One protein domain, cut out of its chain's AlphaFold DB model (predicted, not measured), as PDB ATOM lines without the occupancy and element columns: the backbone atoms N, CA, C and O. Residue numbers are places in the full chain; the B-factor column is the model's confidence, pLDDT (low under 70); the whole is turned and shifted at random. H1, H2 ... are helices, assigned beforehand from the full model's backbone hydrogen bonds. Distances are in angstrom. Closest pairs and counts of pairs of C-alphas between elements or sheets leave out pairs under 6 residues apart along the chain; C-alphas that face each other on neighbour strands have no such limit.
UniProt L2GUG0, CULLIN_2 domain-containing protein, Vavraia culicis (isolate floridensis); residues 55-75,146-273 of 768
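AT A GLANCE: This is residues 55 to 75 and 146 to 273 of the 768 residues of the protein "CULLIN_2 domain-containing protein" of Vavraia culicis (isolate floridensis) (UniProt L2GUG0). A long helix, H2, is the spine of an elongated, all-helix domain: H1 runs beside it, H3 folds back along its far part, and H5 and H4 cross it at steep angles. H6 packs on H4 and H5, away from H2, so that the helices are stacked from H1 at one side to H6 at the other. The printed part has 149 residues with six named helices, H1 to H6 in chain order, and no named strand. It is compact, with a radius of gyration of the C-alphas of 16.4 A, and spans 57 by 34 by 29 A.

HOW THE PARTS SIT: H1, residues 55 to 74, touches H2, residues 156 to 183, at a shallow tilt of 14 degrees, opposite ways; their closest C-alphas, of Ile 64 and Arg 165, are 6.4 A apart. H2 is the hub, touching four helices. H3, residues 194 to 207, forms a helical hairpin with H2, at 21 degrees, the closest C-alphas being those of Ser 181 and Val 194, 5.1 A apart. H1 touches H3 with residues 57 to 61 alone, the C-alphas of Tyr 61 and Val 206 coming to 5.6 A. H1, H2 and H3 make an up-and-down bundle, each helix running against the one before. H4, residues 213 to 222, touches H2 at a steep tilt of 56 degrees, closest at the C-alphas of Pro 156 and Thr 220, 6.5 A. H5, residues 230 to 245, touches H2 at a steep tilt of 50 degrees, with the C-alphas of Arg 164 and Ala 235 closest at 5.2 A. H6, residues 251 to 270, touches H4, closest at the C-alphas of Gly 214 and Tyr 258, 4.8 A, and H5, closest at those of Phe 243 and Tyr 254, 5.3 A. H6 is apart from H1, H2 and H3. Each O i to N i+4 pair is within hydrogen-bond range in H2, H3, H4 and H5, against 14 of 16 in H1 and 14 of 16 in H6.

IN THESE COORDINATES: H1 begins at C-alpha 55, (46.603, -34.082, 80.950), and is 29.0 A long. H2 is 40.3 A, from C-alpha 156 at (61.999, -29.905, 106.888). H3 measures 18.8 A, H4 14.5 A and H5 23.0 A. H6, 25.9 A, has a kink of 32 degrees near residue 258 and ends at C-alpha 270, (58.019, -14.094, 118.147).

THE WHOLE: The C-alphas farthest apart, of Leu 186 and Val 273, are 58.1 A apart. Residues 76 to 145 are not printed, and C-alphas 75 and 146 are 22.2 A apart across the cut. Of the links printed whole, none is long. The mean pLDDT of the printed part is 79.7, with values under 70 at residues 67 to 75, 146 to 147, 223 to 228, 230 to 231 and 247 to 250.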
ATOM      1  N   GLU A  55      45.832 -32.837  80.890       75.75
ATOM      2  CA  GLU A  55      46.603 -34.082  80.950       75.75
ATOM      3  C   GLU A  55      48.057 -33.821  81.342       75.75
ATOM      4  O   GLU A  55      48.612 -34.554  82.161       75.75
ATOM      5  N   GLU A  56      48.657 -32.751  80.822       74.69
ATOM      6  CA  GLU A  56      50.015 -32.358  81.191       74.69
ATOM      7  C   GLU A  56      50.087 -31.818  82.631       74.69
ATOM      8  O   GLU A  56      50.978 -32.226  83.373       74.69
ATOM      9  N   CYS A  57      49.129 -31.003  83.097       70.38
ATOM     10  CA  CYS A  57      49.059 -30.587  84.509       70.38
ATOM     11  C   CYS A  57      48.998 -31.791  85.464       70.38
ATOM     12  O   CYS A  57      49.717 -31.837  86.464       70.38
ATOM     13  N   LEU A  58      48.162 -32.786  85.153       73.44
ATOM     14  CA  LEU A  58      48.045 -34.009  85.951       73.44
ATOM     15  C   LEU A  58      49.314 -34.866  85.892       73.44
ATOM     16  O   LEU A  58      49.672 -35.495  86.888       73.44
ATOM     17  N   TRP A  59      50.009 -34.871  84.754       81.81
ATOM     18  CA  TRP A  59      51.294 -35.548  84.618       81.81
ATOM     19  C   TRP A  59      52.377 -34.899  85.490       81.81
ATOM     20  O   TRP A  59      53.060 -35.605  86.236       81.81
ATOM     21  N   TRP A  60      52.499 -33.566  85.467       74.88
ATOM     22  CA  TRP A  60      53.420 -32.835  86.344       74.88
ATOM     23  C   TRP A  60      53.081 -33.034  87.823       74.88
ATOM     24  O   TRP A  60      53.985 -33.269  88.625       74.88
ATOM     25  N   TYR A  61      51.794 -33.021  88.182       72.12
ATOM     26  CA  TYR A  61      51.347 -33.336  89.538       72.12
ATOM     27  C   TYR A  61      51.792 -34.737  89.976       72.12
ATOM     28  O   TYR A  61      52.392 -34.877  91.039       72.12
ATOM     29  N   GLY A  62      51.591 -35.758  89.135       73.00
ATOM     30  CA  GLY A  62      52.071 -37.116  89.412       73.00
ATOM     31  C   GLY A  62      53.575 -37.154  89.700       73.00
ATOM     32  O   GLY A  62      54.001 -37.768  90.666       73.00
ATOM     33  N   ARG A  63      54.387 -36.393  88.953       77.62
ATOM     34  CA  ARG A  63      55.841 -36.302  89.192       77.62
ATOM     35  C   ARG A  63      56.228 -35.618  90.503       77.62
ATOM     36  O   ARG A  63      57.252 -35.973  91.088       77.62
ATOM     37  N   ILE A  64      55.439 -34.647  90.956       74.81
ATOM     38  CA  ILE A  64      55.617 -34.020  92.271       74.81
ATOM     39  C   ILE A  64      55.344 -35.049  93.375       74.81
ATOM     40  O   ILE A  64      56.150 -35.174  94.297       74.81
ATOM     41  N   VAL A  65      54.249 -35.808  93.249       73.94
ATOM     42  CA  VAL A  65      53.806 -36.815  94.229       73.94
ATOM     43  C   VAL A  65      54.753 -38.019  94.279       73.94
ATOM     44  O   VAL A  65      55.171 -38.409  95.366       73.94
ATOM     45  N   ASP A  66      55.162 -38.556  93.126       75.88
ATOM     46  CA  ASP A  66      55.943 -39.800  93.018       75.88
ATOM     47  C   ASP A  66      57.233 -39.782  93.848       75.88
ATOM     48  O   ASP A  66      57.655 -40.809  94.373       75.88
ATOM     49  N   GLY A  67      57.895 -38.628  93.986       65.88
ATOM     50  CA  GLY A  67      59.055 -38.549  94.880       65.88
ATOM     51  C   GLY A  67      58.840 -37.795  96.180       65.88
ATOM     52  O   GLY A  67      59.814 -37.610  96.901       65.88
ATOM     53  N   TYR A  68      57.602 -37.420  96.501       64.25
ATOM     54  CA  TYR A  68      57.194 -37.279  97.894       64.25
ATOM     55  C   TYR A  68      57.041 -38.674  98.526       64.25
ATOM     56  O   TYR A  68      57.672 -38.951  99.543       64.25
ATOM     57  N   GLU A  69      56.302 -39.585  97.879       69.56
ATOM     58  CA  GLU A  69      56.059 -40.949  98.382       69.56
ATOM     59  C   GLU A  69      57.351 -41.777  98.486       69.56
ATOM     60  O   GLU A  69      57.621 -42.357  99.537       69.56
ATOM     61  N   GLY A  70      58.220 -41.726  97.467       62.69
ATOM     62  CA  GLY A  70      59.506 -42.438  97.498       62.69
ATOM     63  C   GLY A  70      60.447 -42.019  98.640       62.69
ATOM     64  O   GLY A  70      61.253 -42.825  99.095       62.69
ATOM     65  N   HIS A  71      60.328 -40.787  99.153       53.59
ATOM     66  CA  HIS A  71      61.109 -40.331 100.310       53.59
ATOM     67  C   HIS A  71      60.460 -40.665 101.656       53.59
ATOM     68  O   HIS A  71      61.182 -40.888 102.627       53.59
ATOM     69  N   VAL A  72      59.127 -40.729 101.740       56.31
ATOM     70  CA  VAL A  72      58.437 -41.177 102.963       56.31
ATOM     71  C   VAL A  72      58.765 -42.647 103.252       56.31
ATOM     72  O   VAL A  72      59.009 -42.995 104.408       56.31
ATOM     73  N   GLU A  73      58.866 -43.478 102.210       53.69
ATOM     74  CA  GLU A  73      59.267 -44.884 102.333       53.69
ATOM     75  C   GLU A  73      60.746 -45.056 102.733       53.69
ATOM     76  O   GLU A  73      61.058 -45.894 103.581       53.69
ATOM     77  N   GLU A  74      61.666 -44.237 102.206       47.81
ATOM     78  CA  GLU A  74      63.097 -44.291 102.567       47.81
ATOM     79  C   GLU A  74      63.419 -43.684 103.944       47.81
ATOM     80  O   GLU A  74      64.364 -44.122 104.603       47.81
ATOM     81  N   CYS A  75      62.654 -42.694 104.415       42.31
ATOM     82  CA  CYS A  75      62.886 -42.061 105.718       42.31
ATOM     83  C   CYS A  75      62.421 -42.904 106.920       42.31
ATOM     84  O   CYS A  75      62.627 -42.484 108.059       42.31
ATOM     85  N   GLY A 146      43.368 -37.958  93.083       55.59
ATOM     86  CA  GLY A 146      44.601 -38.445  93.704       55.59
ATOM     87  C   GLY A 146      44.669 -38.008  95.177       55.59
ATOM     88  O   GLY A 146      43.945 -37.084  95.560       55.59
ATOM     89  N   PRO A 147      45.493 -38.663  96.013       62.56
ATOM     90  CA  PRO A 147      45.593 -38.335  97.433       62.56
ATOM     91  C   PRO A 147      46.053 -36.882  97.632       62.56
ATOM     92  O   PRO A 147      46.999 -36.424  96.997       62.56
ATOM     93  N   TYR A 148      45.379 -36.149  98.522       70.06
ATOM     94  CA  TYR A 148      45.833 -34.829  98.959       70.06
ATOM     95  C   TYR A 148      47.117 -34.981  99.778       70.06
ATOM     96  O   TYR A 148      47.150 -35.768 100.726       70.06
ATOM     97  N   ILE A 149      48.159 -34.214  99.451       70.69
ATOM     98  CA  ILE A 149      49.384 -34.192 100.257       70.69
ATOM     99  C   ILE A 149      49.168 -33.201 101.399       70.69
ATOM    100  O   ILE A 149      49.028 -32.003 101.162       70.69
ATOM    101  N   ASN A 150      49.159 -33.698 102.637       75.38
ATOM    102  CA  ASN A 150      49.199 -32.845 103.819       75.38
ATOM    103  C   ASN A 150      50.653 -32.472 104.121       75.38
ATOM    104  O   ASN A 150      51.441 -33.293 104.587       75.38
ATOM    105  N   THR A 151      51.020 -31.226 103.853       74.75
ATOM    106  CA  THR A 151      52.397 -30.754 104.025       74.75
ATOM    107  C   THR A 151      52.746 -30.423 105.481       74.75
ATOM    108  O   THR A 151      53.928 -30.311 105.807       74.75
ATOM    109  N   CYS A 152      51.762 -30.320 106.381       74.56
ATOM    110  CA  CYS A 152      51.969 -29.934 107.782       74.56
ATOM    111  C   CYS A 152      52.767 -30.957 108.607       74.56
ATOM    112  O   CYS A 152      53.336 -30.596 109.634       74.56
ATOM    113  N   THR A 153      52.801 -32.225 108.189       78.38
ATOM    114  CA  THR A 153      53.490 -33.319 108.899       78.38
ATOM    115  C   THR A 153      54.842 -33.683 108.286       78.38
ATOM    116  O   THR A 153      55.549 -34.537 108.817       78.38
ATOM    117  N   ALA A 154      55.218 -33.056 107.169       82.50
ATOM    118  CA  ALA A 154      56.455 -33.368 106.470       82.50
ATOM    119  C   ALA A 154      57.682 -32.827 107.224       82.50
ATOM    120  O   ALA A 154      57.665 -31.730 107.787       82.50
ATOM    121  N   SER A 155      58.781 -33.587 107.202       87.81
ATOM    122  CA  SER A 155      60.046 -33.128 107.776       87.81
ATOM    123  C   SER A 155      60.603 -31.931 106.983       87.81
ATOM    124  O   SER A 155      60.350 -31.819 105.779       87.81
ATOM    125  N   PRO A 156      61.415 -31.047 107.595       85.62
ATOM    126  CA  PRO A 156      61.999 -29.905 106.888       85.62
ATOM    127  C   PRO A 156      62.789 -30.283 105.625       85.62
ATOM    128  O   PRO A 156      62.781 -29.537 104.650       85.62
ATOM    129  N   ALA A 157      63.446 -31.449 105.614       86.62
ATOM    130  CA  ALA A 157      64.178 -31.944 104.447       86.62
ATOM    131  C   ALA A 157      63.234 -32.307 103.286       86.62
ATOM    132  O   ALA A 157      63.487 -31.922 102.144       86.62
ATOM    133  N   VAL A 158      62.121 -32.981 103.591       87.44
ATOM    134  CA  VAL A 158      61.086 -33.331 102.606       87.44
ATOM    135  C   VAL A 158      60.409 -32.071 102.069       87.44
ATOM    136  O   VAL A 158      60.193 -31.955 100.866       87.44
ATOM    137  N   LEU A 159      60.139 -31.087 102.933       87.62
ATOM    138  CA  LEU A 159      59.565 -29.804 102.524       87.62
ATOM    139  C   LEU A 159      60.477 -29.032 101.566       87.62
ATOM    140  O   LEU A 159      60.006 -28.548 100.537       87.62
ATOM    141  N   LYS A 160      61.783 -28.965 101.856       87.56
ATOM    142  CA  LYS A 160      62.764 -28.346 100.952       87.56
ATOM    143  C   LYS A 160      62.757 -29.001  99.576       87.56
ATOM    144  O   LYS A 160      62.727 -28.305  98.565       87.56
ATOM    145  N   GLU A 161      62.760 -30.328  99.530       88.94
ATOM    146  CA  GLU A 161      62.760 -31.060  98.264       88.94
ATOM    147  C   GLU A 161      61.452 -30.877  97.484       88.94
ATOM    148  O   GLU A 161      61.478 -30.635  96.275       88.94
ATOM    149  N   LEU A 162      60.312 -30.889  98.177       88.19
ATOM    150  CA  LEU A 162      59.009 -30.598  97.584       88.19
ATOM    151  C   LEU A 162      58.981 -29.197  96.951       88.19
ATOM    152  O   LEU A 162      58.520 -29.045  95.821       88.19
ATOM    153  N   ILE A 163      59.520 -28.187  97.642       90.19
ATOM    154  CA  ILE A 163      59.618 -26.806  97.142       90.19
ATOM    155  C   ILE A 163      60.511 -26.731  95.898       90.19
ATOM    156  O   ILE A 163      60.117 -26.114  94.909       90.19
ATOM    157  N   ARG A 164      61.680 -27.390  95.901       90.69
ATOM    158  CA  ARG A 164      62.586 -27.420  94.735       90.69
ATOM    159  C   ARG A 164      61.928 -28.052  93.515       90.69
ATOM    160  O   ARG A 164      62.026 -27.510  92.413       90.69
ATOM    161  N   ARG A 165      61.229 -29.170  93.708       88.69
ATOM    162  CA  ARG A 165      60.508 -29.857  92.631       88.69
ATOM    163  C   ARG A 165      59.361 -29.024  92.104       88.69
ATOM    164  O   ARG A 165      59.249 -28.865  90.892       88.69
ATOM    165  N   TYR A 166      58.546 -28.461  92.995       91.81
ATOM    166  CA  TYR A 166      57.457 -27.578  92.597       91.81
ATOM    167  C   TYR A 166      57.981 -26.402  91.764       91.81
ATOM    168  O   TYR A 166      57.453 -26.152  90.685       91.81
ATOM    169  N   ALA A 167      59.054 -25.736  92.209       91.31
ATOM    170  CA  ALA A 167      59.680 -24.640  91.470       91.31
ATOM    171  C   ALA A 167      60.131 -25.075  90.065       91.31
ATOM    172  O   ALA A 167      59.735 -24.468  89.071       91.31
ATOM    173  N   HIS A 168      60.888 -26.173  89.974       90.75
ATOM    174  CA  HIS A 168      61.368 -26.713  88.700       90.75
ATOM    175  C   HIS A 168      60.221 -27.054  87.736       90.75
ATOM    176  O   HIS A 168      60.276 -26.732  86.548       90.75
ATOM    177  N   TYR A 169      59.170 -27.706  88.236       89.38
ATOM    178  CA  TYR A 169      58.039 -28.103  87.404       89.38
ATOM    179  C   TYR A 169      57.153 -26.931  87.010       89.38
ATOM    180  O   TYR A 169      56.679 -26.898  85.876       89.38
ATOM    181  N   PHE A 170      56.979 -25.948  87.890       91.94
ATOM    182  CA  PHE A 170      56.273 -24.725  87.543       91.94
ATOM    183  C   PHE A 170      57.003 -23.943  86.446       91.94
ATOM    184  O   PHE A 170      56.358 -23.476  85.514       91.94
ATOM    185  N   ASP A 171      58.334 -23.841  86.495       90.56
ATOM    186  CA  ASP A 171      59.110 -23.168  85.445       90.56
ATOM    187  C   ASP A 171      58.978 -23.873  84.093       90.56
ATOM    188  O   ASP A 171      58.729 -23.231  83.066       90.56
ATOM    189  N   ALA A 172      59.101 -25.205  84.093       88.38
ATOM    190  CA  ALA A 172      58.926 -26.017  82.894       88.38
ATOM    191  C   ALA A 172      57.512 -25.854  82.314       88.38
ATOM    192  O   ALA A 172      57.353 -25.618  81.113       88.38
ATOM    193  N   PHE A 173      56.492 -25.909  83.172       89.00
ATOM    194  CA  PHE A 173      55.102 -25.708  82.788       89.00
ATOM    195  C   PHE A 173      54.840 -24.289  82.275       89.00
ATOM    196  O   PHE A 173      54.223 -24.114  81.228       89.00
ATOM    197  N   SER A 174      55.342 -23.265  82.964       90.38
ATOM    198  CA  SER A 174      55.160 -21.868  82.575       90.38
ATOM    199  C   SER A 174      55.823 -21.573  81.231       90.38
ATOM    200  O   SER A 174      55.234 -20.860  80.419       90.38
ATOM    201  N   SER A 175      57.007 -22.137  80.964       89.31
ATOM    202  CA  SER A 175      57.652 -22.040  79.652       89.31
ATOM    203  C   SER A 175      56.840 -22.758  78.572       89.31
ATOM    204  O   SER A 175      56.615 -22.192  77.501       89.31
ATOM    205  N   PHE A 176      56.339 -23.963  78.864       88.19
ATOM    206  CA  PHE A 176      55.466 -24.706  77.957       88.19
ATOM    207  C   PHE A 176      54.198 -23.920  77.603       88.19
ATOM    208  O   PHE A 176      53.910 -23.739  76.423       88.19
ATOM    209  N   ILE A 177      53.473 -23.408  78.601       88.25
ATOM    210  CA  ILE A 177      52.237 -22.648  78.395       88.25
ATOM    211  C   ILE A 177      52.495 -21.316  77.688       88.25
ATOM    212  O   ILE A 177      51.686 -20.922  76.854       88.25
ATOM    213  N   SER A 178      53.626 -20.653  77.942       89.81
ATOM    214  CA  SER A 178      54.023 -19.461  77.180       89.81
ATOM    215  C   SER A 178      54.218 -19.790  75.701       89.81
ATOM    216  O   SER A 178      53.600 -19.158  74.850       89.81
ATOM    217  N   ASN A 179      54.999 -20.830  75.393       87.38
ATOM    218  CA  ASN A 179      55.226 -21.266  74.014       87.38
ATOM    219  C   ASN A 179      53.920 -21.710  73.340       87.38
ATOM    220  O   ASN A 179      53.712 -21.455  72.155       87.38
ATOM    221  N   LEU A 180      53.036 -22.381  74.087       84.25
ATOM    222  CA  LEU A 180      51.726 -22.791  73.597       84.25
ATOM    223  C   LEU A 180      50.833 -21.579  73.320       84.25
ATOM    224  O   LEU A 180      50.175 -21.553  72.287       84.25
ATOM    225  N   SER A 181      50.835 -20.570  74.193       87.19
ATOM    226  CA  SER A 181      50.079 -19.331  73.991       87.19
ATOM    227  C   SER A 181      50.583 -18.553  72.776       87.19
ATOM    228  O   SER A 181      49.773 -18.146  71.947       87.19
ATOM    229  N   ASP A 182      51.903 -18.440  72.593       86.25
ATOM    230  CA  ASP A 182      52.503 -17.805  71.411       86.25
ATOM    231  C   ASP A 182      52.107 -18.534  70.119       86.25
ATOM    232  O   ASP A 182      51.770 -17.927  69.101       86.25
ATOM    233  N   LEU A 183      52.100 -19.866  70.164       80.81
ATOM    234  CA  LEU A 183      51.738 -20.709  69.032       80.81
ATOM    235  C   LEU A 183      50.229 -20.686  68.743       80.81
ATOM    236  O   LEU A 183      49.806 -20.771  67.589       80.81
ATOM    237  N   CYS A 184      49.423 -20.525  69.787       81.75
ATOM    238  CA  CYS A 184      47.978 -20.364  69.735       81.75
ATOM    239  C   CYS A 184      47.549 -18.890  69.752       81.75
ATOM    240  O   CYS A 184      46.385 -18.619  70.029       81.75
ATOM    241  N   PHE A 185      48.425 -17.940  69.406       84.50
ATOM    242  CA  PHE A 185      48.130 -16.506  69.519       84.50
ATOM    243  C   PHE A 185      46.850 -16.087  68.774       84.50
ATOM    244  O   PHE A 185      46.124 -15.206  69.217       84.50
ATOM    245  N   LEU A 186      46.518 -16.763  67.672       77.12
ATOM    246  CA  LEU A 186      45.285 -16.520  66.911       77.12
ATOM    247  C   LEU A 186      44.006 -17.029  67.598       77.12
ATOM    248  O   LEU A 186      42.910 -16.621  67.218       77.12
ATOM    249  N   LEU A 187      44.139 -17.931  68.572       78.06
ATOM    250  CA  LEU A 187      43.054 -18.388  69.445       78.06
ATOM    251  C   LEU A 187      42.887 -17.482  70.668       78.06
ATOM    252  O   LEU A 187      41.835 -17.538  71.310       78.06
ATOM    253  N   ASN A 188      43.882 -16.642  70.975       83.12
ATOM    254  CA  ASN A 188      43.767 -15.669  72.049       83.12
ATOM    255  C   ASN A 188      42.771 -14.575  71.626       83.12
ATOM    256  O   ASN A 188      42.980 -13.831  70.668       83.12
ATOM    257  N   THR A 189      41.648 -14.499  72.333       82.25
ATOM    258  CA  THR A 189      40.580 -13.507  72.147       82.25
ATOM    259  C   THR A 189      40.387 -12.720  73.441       82.25
ATOM    260  O   THR A 189      40.855 -13.135  74.495       82.25
ATOM    261  N   GLU A 190      39.623 -11.622  73.417       73.75
ATOM    262  CA  GLU A 190      39.313 -10.847  74.638       73.75
ATOM    263  C   GLU A 190      38.695 -11.685  75.773       73.75
ATOM    264  O   GLU A 190      38.730 -11.283  76.932       73.75
ATOM    265  N   ARG A 191      38.104 -12.842  75.452       77.62
ATOM    266  CA  ARG A 191      37.467 -13.741  76.423       77.62
ATOM    267  C   ARG A 191      38.289 -14.982  76.744       77.62
ATOM    268  O   ARG A 191      37.856 -15.776  77.574       77.62
ATOM    269  N   TRP A 192      39.399 -15.198  76.049       79.69
ATOM    270  CA  TRP A 192      40.105 -16.466  76.105       79.69
ATOM    271  C   TRP A 192      41.585 -16.257  75.840       79.69
ATOM    272  O   TRP A 192      41.964 -15.899  74.733       79.69
ATOM    273  N   ASP A 193      42.405 -16.483  76.855       87.62
ATOM    274  CA  ASP A 193      43.857 -16.444  76.753       87.62
ATOM    275  C   ASP A 193      44.375 -17.820  77.170       87.62
ATOM    276  O   ASP A 193      44.117 -18.285  78.284       87.62
ATOM    277  N   VAL A 194      45.053 -18.500  76.245       85.69
ATOM    278  CA  VAL A 194      45.589 -19.851  76.455       85.69
ATOM    279  C   VAL A 194      46.587 -19.873  77.612       85.69
ATOM    280  O   VAL A 194      46.647 -20.864  78.343       85.69
ATOM    281  N   TYR A 195      47.329 -18.781  77.819       89.69
ATOM    282  CA  TYR A 195      48.245 -18.660  78.944       89.69
ATOM    283  C   TYR A 195      47.490 -18.621  80.274       89.69
ATOM    284  O   TYR A 195      47.804 -19.381  81.190       89.69
ATOM    285  N   GLU A 196      46.466 -17.772  80.357       88.06
ATOM    286  CA  GLU A 196      45.659 -17.606  81.572       88.06
ATOM    287  C   GLU A 196      44.913 -18.882  81.929       88.06
ATOM    288  O   GLU A 196      44.951 -19.328  83.072       88.06
ATOM    289  N   MET A 197      44.328 -19.534  80.924       87.00
ATOM    290  CA  MET A 197      43.706 -20.832  81.121       87.00
ATOM    291  C   MET A 197      44.715 -21.842  81.669       87.00
ATOM    292  O   MET A 197      44.415 -22.524  82.641       87.00
ATOM    293  N   GLY A 198      45.919 -21.928  81.093       88.00
ATOM    294  CA  GLY A 198      46.966 -22.814  81.601       88.00
ATOM    295  C   GLY A 198      47.298 -22.566  83.076       88.00
ATOM    296  O   GLY A 198      47.424 -23.520  83.843       88.00
ATOM    297  N   MET A 199      47.368 -21.302  83.498       89.19
ATOM    298  CA  MET A 199      47.608 -20.939  84.899       89.19
ATOM    299  C   MET A 199      46.437 -21.314  85.819       89.19
ATOM    300  O   MET A 199      46.672 -21.861  86.899       89.19
ATOM    301  N   ASP A 200      45.192 -21.115  85.382       86.31
ATOM    302  CA  ASP A 200      43.997 -21.546  86.123       86.31
ATOM    303  C   ASP A 200      43.959 -23.074  86.290       86.31
ATOM    304  O   ASP A 200      43.619 -23.595  87.356       86.31
ATOM    305  N   MET A 201      44.370 -23.813  85.255       86.38
ATOM    306  CA  MET A 201      44.453 -25.273  85.305       86.38
ATOM    307  C   MET A 201      45.553 -25.759  86.251       86.38
ATOM    308  O   MET A 201      45.348 -26.737  86.972       86.38
ATOM    309  N   TRP A 202      46.709 -25.090  86.272       87.19
ATOM    310  CA  TRP A 202      47.769 -25.386  87.238       87.19
ATOM    311  C   TRP A 202      47.283 -25.180  88.671       87.19
ATOM    312  O   TRP A 202      47.487 -26.038  89.531       87.19
ATOM    313  N   HIS A 203      46.578 -24.077  88.922       85.56
ATOM    314  CA  HIS A 203      45.978 -23.802  90.220       85.56
ATOM    315  C   HIS A 203      45.010 -24.917  90.653       85.56
ATOM    316  O   HIS A 203      45.219 -25.545  91.691       85.56
ATOM    317  N   ALA A 204      44.023 -25.239  89.812       81.75
ATOM    318  CA  ALA A 204      42.976 -26.211  90.135       81.75
ATOM    319  C   ALA A 204      43.476 -27.661  90.287       81.75
ATOM    320  O   ALA A 204      42.875 -28.467  91.001       81.75
ATOM    321  N   HIS A 205      44.549 -28.041  89.584       76.94
ATOM    322  CA  HIS A 205      44.995 -29.438  89.535       76.94
ATOM    323  C   HIS A 205      46.292 -29.725  90.280       76.94
ATOM    324  O   HIS A 205      46.508 -30.877  90.656       76.94
ATOM    325  N   VAL A 206      47.132 -28.717  90.514       76.50
ATOM    326  CA  VAL A 206      48.394 -28.876  91.242       76.50
ATOM    327  C   VAL A 206      48.285 -28.243  92.621       76.50
ATOM    328  O   VAL A 206      48.526 -28.920  93.617       76.50
ATOM    329  N   LEU A 207      47.880 -26.974  92.708       76.81
ATOM    330  CA  LEU A 207      47.902 -26.244  93.978       76.81
ATOM    331  C   LEU A 207      46.765 -26.604  94.925       76.81
ATOM    332  O   LEU A 207      47.042 -26.859  96.093       76.81
ATOM    333  N   ASP A 208      45.531 -26.737  94.433       79.56
ATOM    334  CA  ASP A 208      44.387 -27.165  95.263       79.56
ATOM    335  C   ASP A 208      44.612 -28.543  95.911       79.56
ATOM    336  O   ASP A 208      44.001 -28.888  96.924       79.56
ATOM    337  N   ARG A 209      45.507 -29.351  95.330       79.00
ATOM    338  CA  ARG A 209      45.869 -30.677  95.842       79.00
ATOM    339  C   ARG A 209      47.051 -30.668  96.814       79.00
ATOM    340  O   ARG A 209      47.244 -31.649  97.532       79.00
ATOM    341  N   LEU A 210      47.821 -29.581  96.856       79.81
ATOM    342  CA  LEU A 210      48.877 -29.338  97.836       79.81
ATOM    343  C   LEU A 210      48.297 -28.512  98.996       79.81
ATOM    344  O   LEU A 210      48.602 -27.331  99.181       79.81
ATOM    345  N   VAL A 211      47.416 -29.136  99.776       72.62
ATOM    346  CA  VAL A 211      46.757 -28.480 100.913       72.62
ATOM    347  C   VAL A 211      47.823 -28.009 101.907       72.62
ATOM    348  O   VAL A 211      48.757 -28.748 102.207       72.62
ATOM    349  N   HIS A 212      47.697 -26.777 102.408       81.94
ATOM    350  CA  HIS A 212      48.676 -26.144 103.306       81.94
ATOM    351  C   HIS A 212      50.072 -25.925 102.701       81.94
ATOM    352  O   HIS A 212      51.045 -25.705 103.424       81.94
ATOM    353  N   PHE A 213      50.219 -25.934 101.370       85.69
ATOM    354  CA  PHE A 213      51.524 -25.671 100.760       85.69
ATOM    355  C   PHE A 213      52.090 -24.301 101.149       85.69
ATOM    356  O   PHE A 213      53.281 -24.197 101.423       85.69
ATOM    357  N   GLY A 214      51.241 -23.279 101.286       85.75
ATOM    358  CA  GLY A 214      51.643 -21.970 101.809       85.75
ATOM    359  C   GLY A 214      52.261 -22.032 103.214       85.75
ATOM    360  O   GLY A 214      53.335 -21.471 103.436       85.75
ATOM    361  N   ASP A 215      51.662 -22.793 104.136       84.81
ATOM    362  CA  ASP A 215      52.187 -23.000 105.496       84.81
ATOM    363  C   ASP A 215      53.535 -23.738 105.484       84.81
ATOM    364  O   ASP A 215      54.451 -23.423 106.249       84.81
ATOM    365  N   ALA A 216      53.687 -24.711 104.587       86.00
ATOM    366  CA  ALA A 216      54.925 -25.460 104.394       86.00
ATOM    367  C   ALA A 216      56.057 -24.617 103.788       86.00
ATOM    368  O   ALA A 216      57.210 -24.702 104.224       86.00
ATOM    369  N   VAL A 217      55.725 -23.747 102.834       88.06
ATOM    370  CA  VAL A 217      56.641 -22.738 102.296       88.06
ATOM    371  C   VAL A 217      57.097 -21.813 103.431       88.06
ATOM    372  O   VAL A 217      58.299 -21.686 103.658       88.06
ATOM    373  N   CYS A 218      56.172 -21.282 104.241       86.62
ATOM    374  CA  CYS A 218      56.501 -20.454 105.413       86.62
ATOM    375  C   CYS A 218      57.342 -21.202 106.463       86.62
ATOM    376  O   CYS A 218      58.221 -20.623 107.101       86.62
ATOM    377  N   THR A 219      57.092 -22.501 106.647       85.50
ATOM    378  CA  THR A 219      57.895 -23.369 107.523       85.50
ATOM    379  C   THR A 219      59.340 -23.405 107.074       85.50
ATOM    380  O   THR A 219      60.246 -23.227 107.883       85.50
ATOM    381  N   THR A 220      59.553 -23.590 105.778       85.31
ATOM    382  CA  THR A 220      60.892 -23.727 105.211       85.31
ATOM    383  C   THR A 220      61.677 -22.417 105.284       85.31
ATOM    384  O   THR A 220      62.881 -22.456 105.528       85.31
ATOM    385  N   VAL A 221      60.995 -21.270 105.168       83.50
ATOM    386  CA  VAL A 221      61.597 -19.936 105.345       83.50
ATOM    387  C   VAL A 221      62.176 -19.750 106.750       83.50
ATOM    388  O   VAL A 221      63.291 -19.260 106.884       83.50
ATOM    389  N   HIS A 222      61.459 -20.175 107.793       75.19
ATOM    390  CA  HIS A 222      61.849 -19.900 109.183       75.19
ATOM    391  C   HIS A 222      62.638 -21.017 109.887       75.19
ATOM    392  O   HIS A 222      63.130 -20.794 110.986       75.19
ATOM    393  N   VAL A 223      62.765 -22.216 109.308       66.38
ATOM    394  CA  VAL A 223      63.551 -23.323 109.908       66.38
ATOM    395  C   VAL A 223      65.064 -23.172 109.655       66.38
ATOM    396  O   VAL A 223      65.873 -23.855 110.280       66.38
ATOM    397  N   SER A 224      65.477 -22.269 108.763       60.31
ATOM    398  CA  SER A 224      66.892 -22.051 108.448       60.31
ATOM    399  C   SER A 224      67.522 -21.012 109.386       60.31
ATOM    400  O   SER A 224      67.740 -19.873 108.992       60.31
ATOM    401  N   ASP A 225      67.846 -21.407 110.622       58.22
ATOM    402  CA  ASP A 225      68.651 -20.573 111.543       58.22
ATOM    403  C   ASP A 225      70.064 -20.283 110.984       58.22
ATOM    404  O   ASP A 225      70.720 -19.307 111.354       58.22
ATOM    405  N   SER A 226      70.542 -21.119 110.057       60.59
ATOM    406  CA  SER A 226      71.720 -20.862 109.229       60.59
ATOM    407  C   SER A 226      71.328 -20.062 107.989       60.59
ATOM    408  O   SER A 226      70.315 -20.381 107.365       60.59
ATOM    409  N   ALA A 227      72.144 -19.071 107.605       58.81
ATOM    410  CA  ALA A 227      71.969 -18.297 106.373       58.81
ATOM    411  C   ALA A 227      71.507 -19.212 105.221       58.81
ATOM    412  O   ALA A 227      72.145 -20.246 105.001       58.81
ATOM    413  N   PRO A 228      70.381 -18.903 104.553       60.22
ATOM    414  CA  PRO A 228      69.784 -19.819 103.595       60.22
ATOM    415  C   PRO A 228      70.791 -20.121 102.487       60.22
ATOM    416  O   PRO A 228      71.356 -19.198 101.891       60.22
ATOM    417  N   ASP A 229      71.019 -21.407 102.210       72.38
ATOM    418  CA  ASP A 229      71.780 -21.822 101.035       72.38
ATOM    419  C   ASP A 229      71.179 -21.124  99.809       72.38
ATOM    420  O   ASP A 229      69.974 -21.213  99.565       72.38
ATOM    421  N   HIS A 230      72.005 -20.422  99.024       68.81
ATOM    422  CA  HIS A 230      71.542 -19.614  97.884       68.81
ATOM    423  C   HIS A 230      70.620 -20.382  96.917       68.81
ATOM    424  O   HIS A 230      69.731 -19.787  96.307       68.81
ATOM    425  N   ASN A 231      70.800 -21.701  96.811       68.25
ATOM    426  CA  ASN A 231      69.985 -22.577  95.968       68.25
ATOM    427  C   ASN A 231      68.553 -22.766  96.496       68.25
ATOM    428  O   ASN A 231      67.621 -22.861  95.697       68.25
ATOM    429  N   ASP A 232      68.355 -22.777  97.815       79.69
ATOM    430  CA  ASP A 232      67.026 -22.911  98.427       79.69
ATOM    431  C   ASP A 232      66.230 -21.614  98.278       79.69
ATOM    432  O   ASP A 232      65.034 -21.640  97.983       79.69
ATOM    433  N   THR A 233      66.918 -20.475  98.375       82.81
ATOM    434  CA  THR A 233      66.332 -19.156  98.131       82.81
ATOM    435  C   THR A 233      65.801 -19.025  96.704       82.81
ATOM    436  O   THR A 233      64.706 -18.509  96.503       82.81
ATOM    437  N   HIS A 234      66.531 -19.528  95.703       86.62
ATOM    438  CA  HIS A 234      66.082 -19.476  94.310       86.62
ATOM    439  C   HIS A 234      64.792 -20.280  94.096       86.62
ATOM    440  O   HIS A 234      63.830 -19.763  93.533       86.62
ATOM    441  N   ALA A 235      64.732 -21.521  94.589       89.88
ATOM    442  CA  ALA A 235      63.522 -22.337  94.487       89.88
ATOM    443  C   ALA A 235      62.319 -21.652  95.152       89.88
ATOM    444  O   ALA A 235      61.238 -21.584  94.570       89.88
ATOM    445  N   LEU A 236      62.526 -21.076  96.336       88.12
ATOM    446  CA  LEU A 236      61.496 -20.349  97.064       88.12
ATOM    447  C   LEU A 236      60.961 -19.141  96.277       88.12
ATOM    448  O   LEU A 236      59.748 -18.997  96.137       88.12
ATOM    449  N   VAL A 237      61.842 -18.307  95.712       88.50
ATOM    450  CA  VAL A 237      61.445 -17.155  94.880       88.50
ATOM    451  C   VAL A 237      60.576 -17.602  93.705       88.50
ATOM    452  O   VAL A 237      59.564 -16.965  93.414       88.50
ATOM    453  N   HIS A 238      60.923 -18.721  93.068       89.69
ATOM    454  CA  HIS A 238      60.156 -19.276  91.955       89.69
ATOM    455  C   HIS A 238      58.769 -19.772  92.383       89.69
ATOM    456  O   HIS A 238      57.790 -19.516  91.682       89.69
ATOM    457  N   VAL A 239      58.644 -20.388  93.562       91.00
ATOM    458  CA  VAL A 239      57.334 -20.766  94.126       91.00
ATOM    459  C   VAL A 239      56.466 -19.535  94.396       91.00
ATOM    460  O   VAL A 239      55.287 -19.515  94.049       91.00
ATOM    461  N   LEU A 240      57.043 -18.471  94.955       89.19
ATOM    462  CA  LEU A 240      56.309 -17.234  95.236       89.19
ATOM    463  C   LEU A 240      55.903 -16.502  93.951       89.19
ATOM    464  O   LEU A 240      54.786 -15.991  93.847       89.19
ATOM    465  N   HIS A 241      56.774 -16.503  92.938       87.06
ATOM    466  CA  HIS A 241      56.438 -16.031  91.595       87.06
ATOM    467  C   HIS A 241      55.308 -16.852  90.966       87.06
ATOM    468  O   HIS A 241      54.463 -16.281  90.274       87.06
ATOM    469  N   ALA A 242      55.253 -18.159  91.232       89.12
ATOM    470  CA  ALA A 242      54.154 -19.005  90.789       89.12
ATOM    471  C   ALA A 242      52.819 -18.567  91.399       89.12
ATOM    472  O   ALA A 242      51.845 -18.403  90.668       89.12
ATOM    473  N   PHE A 243      52.784 -18.299  92.709       88.44
ATOM    474  CA  PHE A 243      51.569 -17.837  93.390       88.44
ATOM    475  C   PHE A 243      51.038 -16.512  92.833       88.44
ATOM    476  O   PHE A 243      49.827 -16.334  92.757       88.44
ATOM    477  N   MET A 244      51.916 -15.604  92.393       84.69
ATOM    478  CA  MET A 244      51.497 -14.348  91.758       84.69
ATOM    479  C   MET A 244      50.912 -14.518  90.356       84.69
ATOM    480  O   MET A 244      50.048 -13.745  89.937       84.69
ATOM    481  N   ARG A 245      51.445 -15.465  89.575       85.19
ATOM    482  CA  ARG A 245      51.072 -15.627  88.162       85.19
ATOM    483  C   ARG A 245      49.667 -16.193  87.978       85.19
ATOM    484  O   ARG A 245      49.130 -16.094  86.882       85.19
ATOM    485  N   ILE A 246      49.064 -16.721  89.036       83.12
ATOM    486  CA  ILE A 246      47.713 -17.281  89.027       83.12
ATOM    487  C   ILE A 246      46.693 -16.143  89.159       83.12
ATOM    488  O   ILE A 246      46.717 -15.369  90.116       83.12
ATOM    489  N   LYS A 247      45.803 -16.010  88.170       63.88
ATOM    490  CA  LYS A 247      44.962 -14.823  87.931       63.88
ATOM    491  C   LYS A 247      43.639 -14.807  88.700       63.88
ATOM    492  O   LYS A 247      42.651 -14.229  88.255       63.88
ATOM    493  N   VAL A 248      43.616 -15.336  89.919       60.00
ATOM    494  CA  VAL A 248      42.539 -15.004  90.863       60.00
ATOM    495  C   VAL A 248      42.925 -13.684  91.524       60.00
ATOM    496  O   VAL A 248      43.576 -13.673  92.564       60.00
ATOM    497  N   GLU A 249      42.643 -12.566  90.843       69.25
ATOM    498  CA  GLU A 249      43.044 -11.216  91.273       69.25
ATOM    499  C   GLU A 249      44.503 -11.162  91.784       69.25
ATOM    500  O   GLU A 249      44.709 -10.671  92.880       69.25
ATOM    501  N   HIS A 250      45.480 -11.718  91.045       64.06
ATOM    502  CA  HIS A 250      46.952 -11.807  91.257       64.06
ATOM    503  C   HIS A 250      47.560 -11.582  92.669       64.06
ATOM    504  O   HIS A 250      48.372 -12.381  93.128       64.06
ATOM    505  N   SER A 251      47.220 -10.502  93.371       70.88
ATOM    506  CA  SER A 251      47.521 -10.280  94.787       70.88
ATOM    507  C   SER A 251      46.712 -11.148  95.759       70.88
ATOM    508  O   SER A 251      47.237 -11.504  96.809       70.88
ATOM    509  N   THR A 252      45.455 -11.485  95.454       79.44
ATOM    510  CA  THR A 252      44.531 -12.099  96.424       79.44
ATOM    511  C   THR A 252      44.965 -13.516  96.781       79.44
ATOM    512  O   THR A 252      45.006 -13.868  97.959       79.44
ATOM    513  N   TYR A 253      45.372 -14.317  95.792       82.44
ATOM    514  CA  TYR A 253      45.825 -15.685  96.047       82.44
ATOM    515  C   TYR A 253      47.141 -15.735  96.837       82.44
ATOM    516  O   TYR A 253      47.226 -16.437  97.844       82.44
ATOM    517  N   TYR A 254      48.143 -14.949  96.435       86.75
ATOM    518  CA  TYR A 254      49.410 -14.819  97.162       86.75
ATOM    519  C   TYR A 254      49.194 -14.331  98.607       86.75
ATOM    520  O   TYR A 254      49.766 -14.893  99.544       86.75
ATOM    521  N   ALA A 255      48.317 -13.341  98.806       85.62
ATOM    522  CA  ALA A 255      47.991 -12.824 100.130       85.62
ATOM    523  C   ALA A 255      47.321 -13.880 101.026       85.62
ATOM    524  O   ALA A 255      47.705 -14.054 102.183       85.62
ATOM    525  N   LEU A 256      46.339 -14.614 100.492       84.31
ATOM    526  CA  LEU A 256      45.586 -15.617 101.248       84.31
ATOM    527  C   LEU A 256      46.411 -16.862 101.578       84.31
ATOM    528  O   LEU A 256      46.291 -17.396 102.677       84.31
ATOM    529  N   THR A 257      47.230 -17.330 100.638       83.31
ATOM    530  CA  THR A 257      47.959 -18.595 100.797       83.31
ATOM    531  C   THR A 257      49.301 -18.430 101.486       83.31
ATOM    532  O   THR A 257      49.668 -19.279 102.295       83.31
ATOM    533  N   TYR A 258      50.033 -17.354 101.194       88.19
ATOM    534  CA  TYR A 258      51.387 -17.168 101.698       88.19
ATOM    535  C   TYR A 258      51.496 -16.022 102.700       88.19
ATOM    536  O   TYR A 258      51.950 -16.261 103.814       88.19
ATOM    537  N   GLU A 259      51.069 -14.796 102.367       86.38
ATOM    538  CA  GLU A 259      51.261 -13.663 103.294       86.38
ATOM    539  C   GLU A 259      50.545 -13.884 104.626       86.38
ATOM    540  O   GLU A 259      51.118 -13.633 105.685       86.38
ATOM    541  N   HIS A 260      49.306 -14.380 104.588       86.75
ATOM    542  CA  HIS A 260      48.538 -14.652 105.795       86.75
ATOM    543  C   HIS A 260      49.217 -15.709 106.678       86.75
ATOM    544  O   HIS A 260      49.404 -15.481 107.875       86.75
ATOM    545  N   ALA A 261      49.643 -16.827 106.082       86.62
ATOM    546  CA  ALA A 261      50.376 -17.892 106.766       86.62
ATOM    547  C   ALA A 261      51.700 -17.382 107.361       86.62
ATOM    548  O   ALA A 261      52.013 -17.649 108.526       86.62
ATOM    549  N   LEU A 262      52.439 -16.577 106.593       86.25
ATOM    550  CA  LEU A 262      53.689 -15.956 107.014       86.25
ATOM    551  C   LEU A 262      53.464 -15.045 108.226       86.25
ATOM    552  O   LEU A 262      54.161 -15.179 109.229       86.25
ATOM    553  N   PHE A 263      52.458 -14.168 108.188       84.56
ATOM    554  CA  PHE A 263      52.150 -13.273 109.308       84.56
ATOM    555  C   PHE A 263      51.720 -14.025 110.564       84.56
ATOM    556  O   PHE A 263      52.182 -13.699 111.659       84.56
ATOM    557  N   MET A 264      50.878 -15.050 110.428       85.12
ATOM    558  CA  MET A 264      50.470 -15.881 111.563       85.12
ATOM    559  C   MET A 264      51.663 -16.606 112.186       85.12
ATOM    560  O   MET A 264      51.763 -16.705 113.411       85.12
ATOM    561  N   ARG A 265      52.605 -17.060 111.358       84.12
ATOM    562  CA  ARG A 265      53.800 -17.757 111.822       84.12
ATOM    563  C   ARG A 265      54.819 -16.833 112.477       84.12
ATOM    564  O   ARG A 265      55.323 -17.182 113.539       84.12
ATOM    565  N   ILE A 266      55.077 -15.664 111.898       81.62
ATOM    566  CA  ILE A 266      55.908 -14.615 112.504       81.62
ATOM    567  C   ILE A 266      55.353 -14.262 113.884       81.62
ATOM    568  O   ILE A 266      56.093 -14.274 114.865       81.62
ATOM    569  N   ASN A 267      54.035 -14.057 113.987       78.62
ATOM    570  CA  ASN A 267      53.390 -13.828 115.275       78.62
ATOM    571  C   ASN A 267      53.657 -14.993 116.244       78.62
ATOM    572  O   ASN A 267      54.090 -14.764 117.368       78.62
ATOM    573  N   ALA A 268      53.459 -16.246 115.829       82.25
ATOM    574  CA  ALA A 268      53.663 -17.407 116.700       82.25
ATOM    575  C   ALA A 268      55.126 -17.595 117.153       82.25
ATOM    576  O   ALA A 268      55.367 -17.917 118.320       82.25
ATOM    577  N   LEU A 269      56.093 -17.384 116.255       80.25
ATOM    578  CA  LEU A 269      57.526 -17.507 116.542       80.25
ATOM    579  C   LEU A 269      57.977 -16.455 117.553       80.25
ATOM    580  O   LEU A 269      58.704 -16.768 118.497       80.25
ATOM    581  N   TYR A 270      57.503 -15.222 117.390       79.56
ATOM    582  CA  TYR A 270      58.019 -14.094 118.147       79.56
ATOM    583  C   TYR A 270      57.194 -13.688 119.365       79.56
ATOM    584  O   TYR A 270      57.713 -12.988 120.232       79.56
ATOM    585  N   THR A 271      55.983 -14.231 119.537       76.69
ATOM    586  CA  THR A 271      55.213 -14.082 120.790       76.69
ATOM    587  C   THR A 271      55.997 -14.599 122.011       76.69
ATOM    588  O   THR A 271      55.715 -14.216 123.144       76.69
ATOM    589  N   ARG A 272      57.008 -15.457 121.805       72.69
ATOM    590  CA  ARG A 272      57.856 -16.027 122.866       72.69
ATOM    591  C   ARG A 272      59.077 -15.185 123.236       72.69
ATOM    592  O   ARG A 272      59.790 -15.572 124.162       72.69
ATOM    593  N   VAL A 273      59.346 -14.071 122.550       77.31
ATOM    594  CA  VAL A 273      60.463 -13.188 122.918       77.31
ATOM    595  C   VAL A 273      60.136 -12.550 124.267       77.31
ATOM    596  O   VAL A 273      59.278 -11.677 124.374       77.31
TER     597      VAL A 273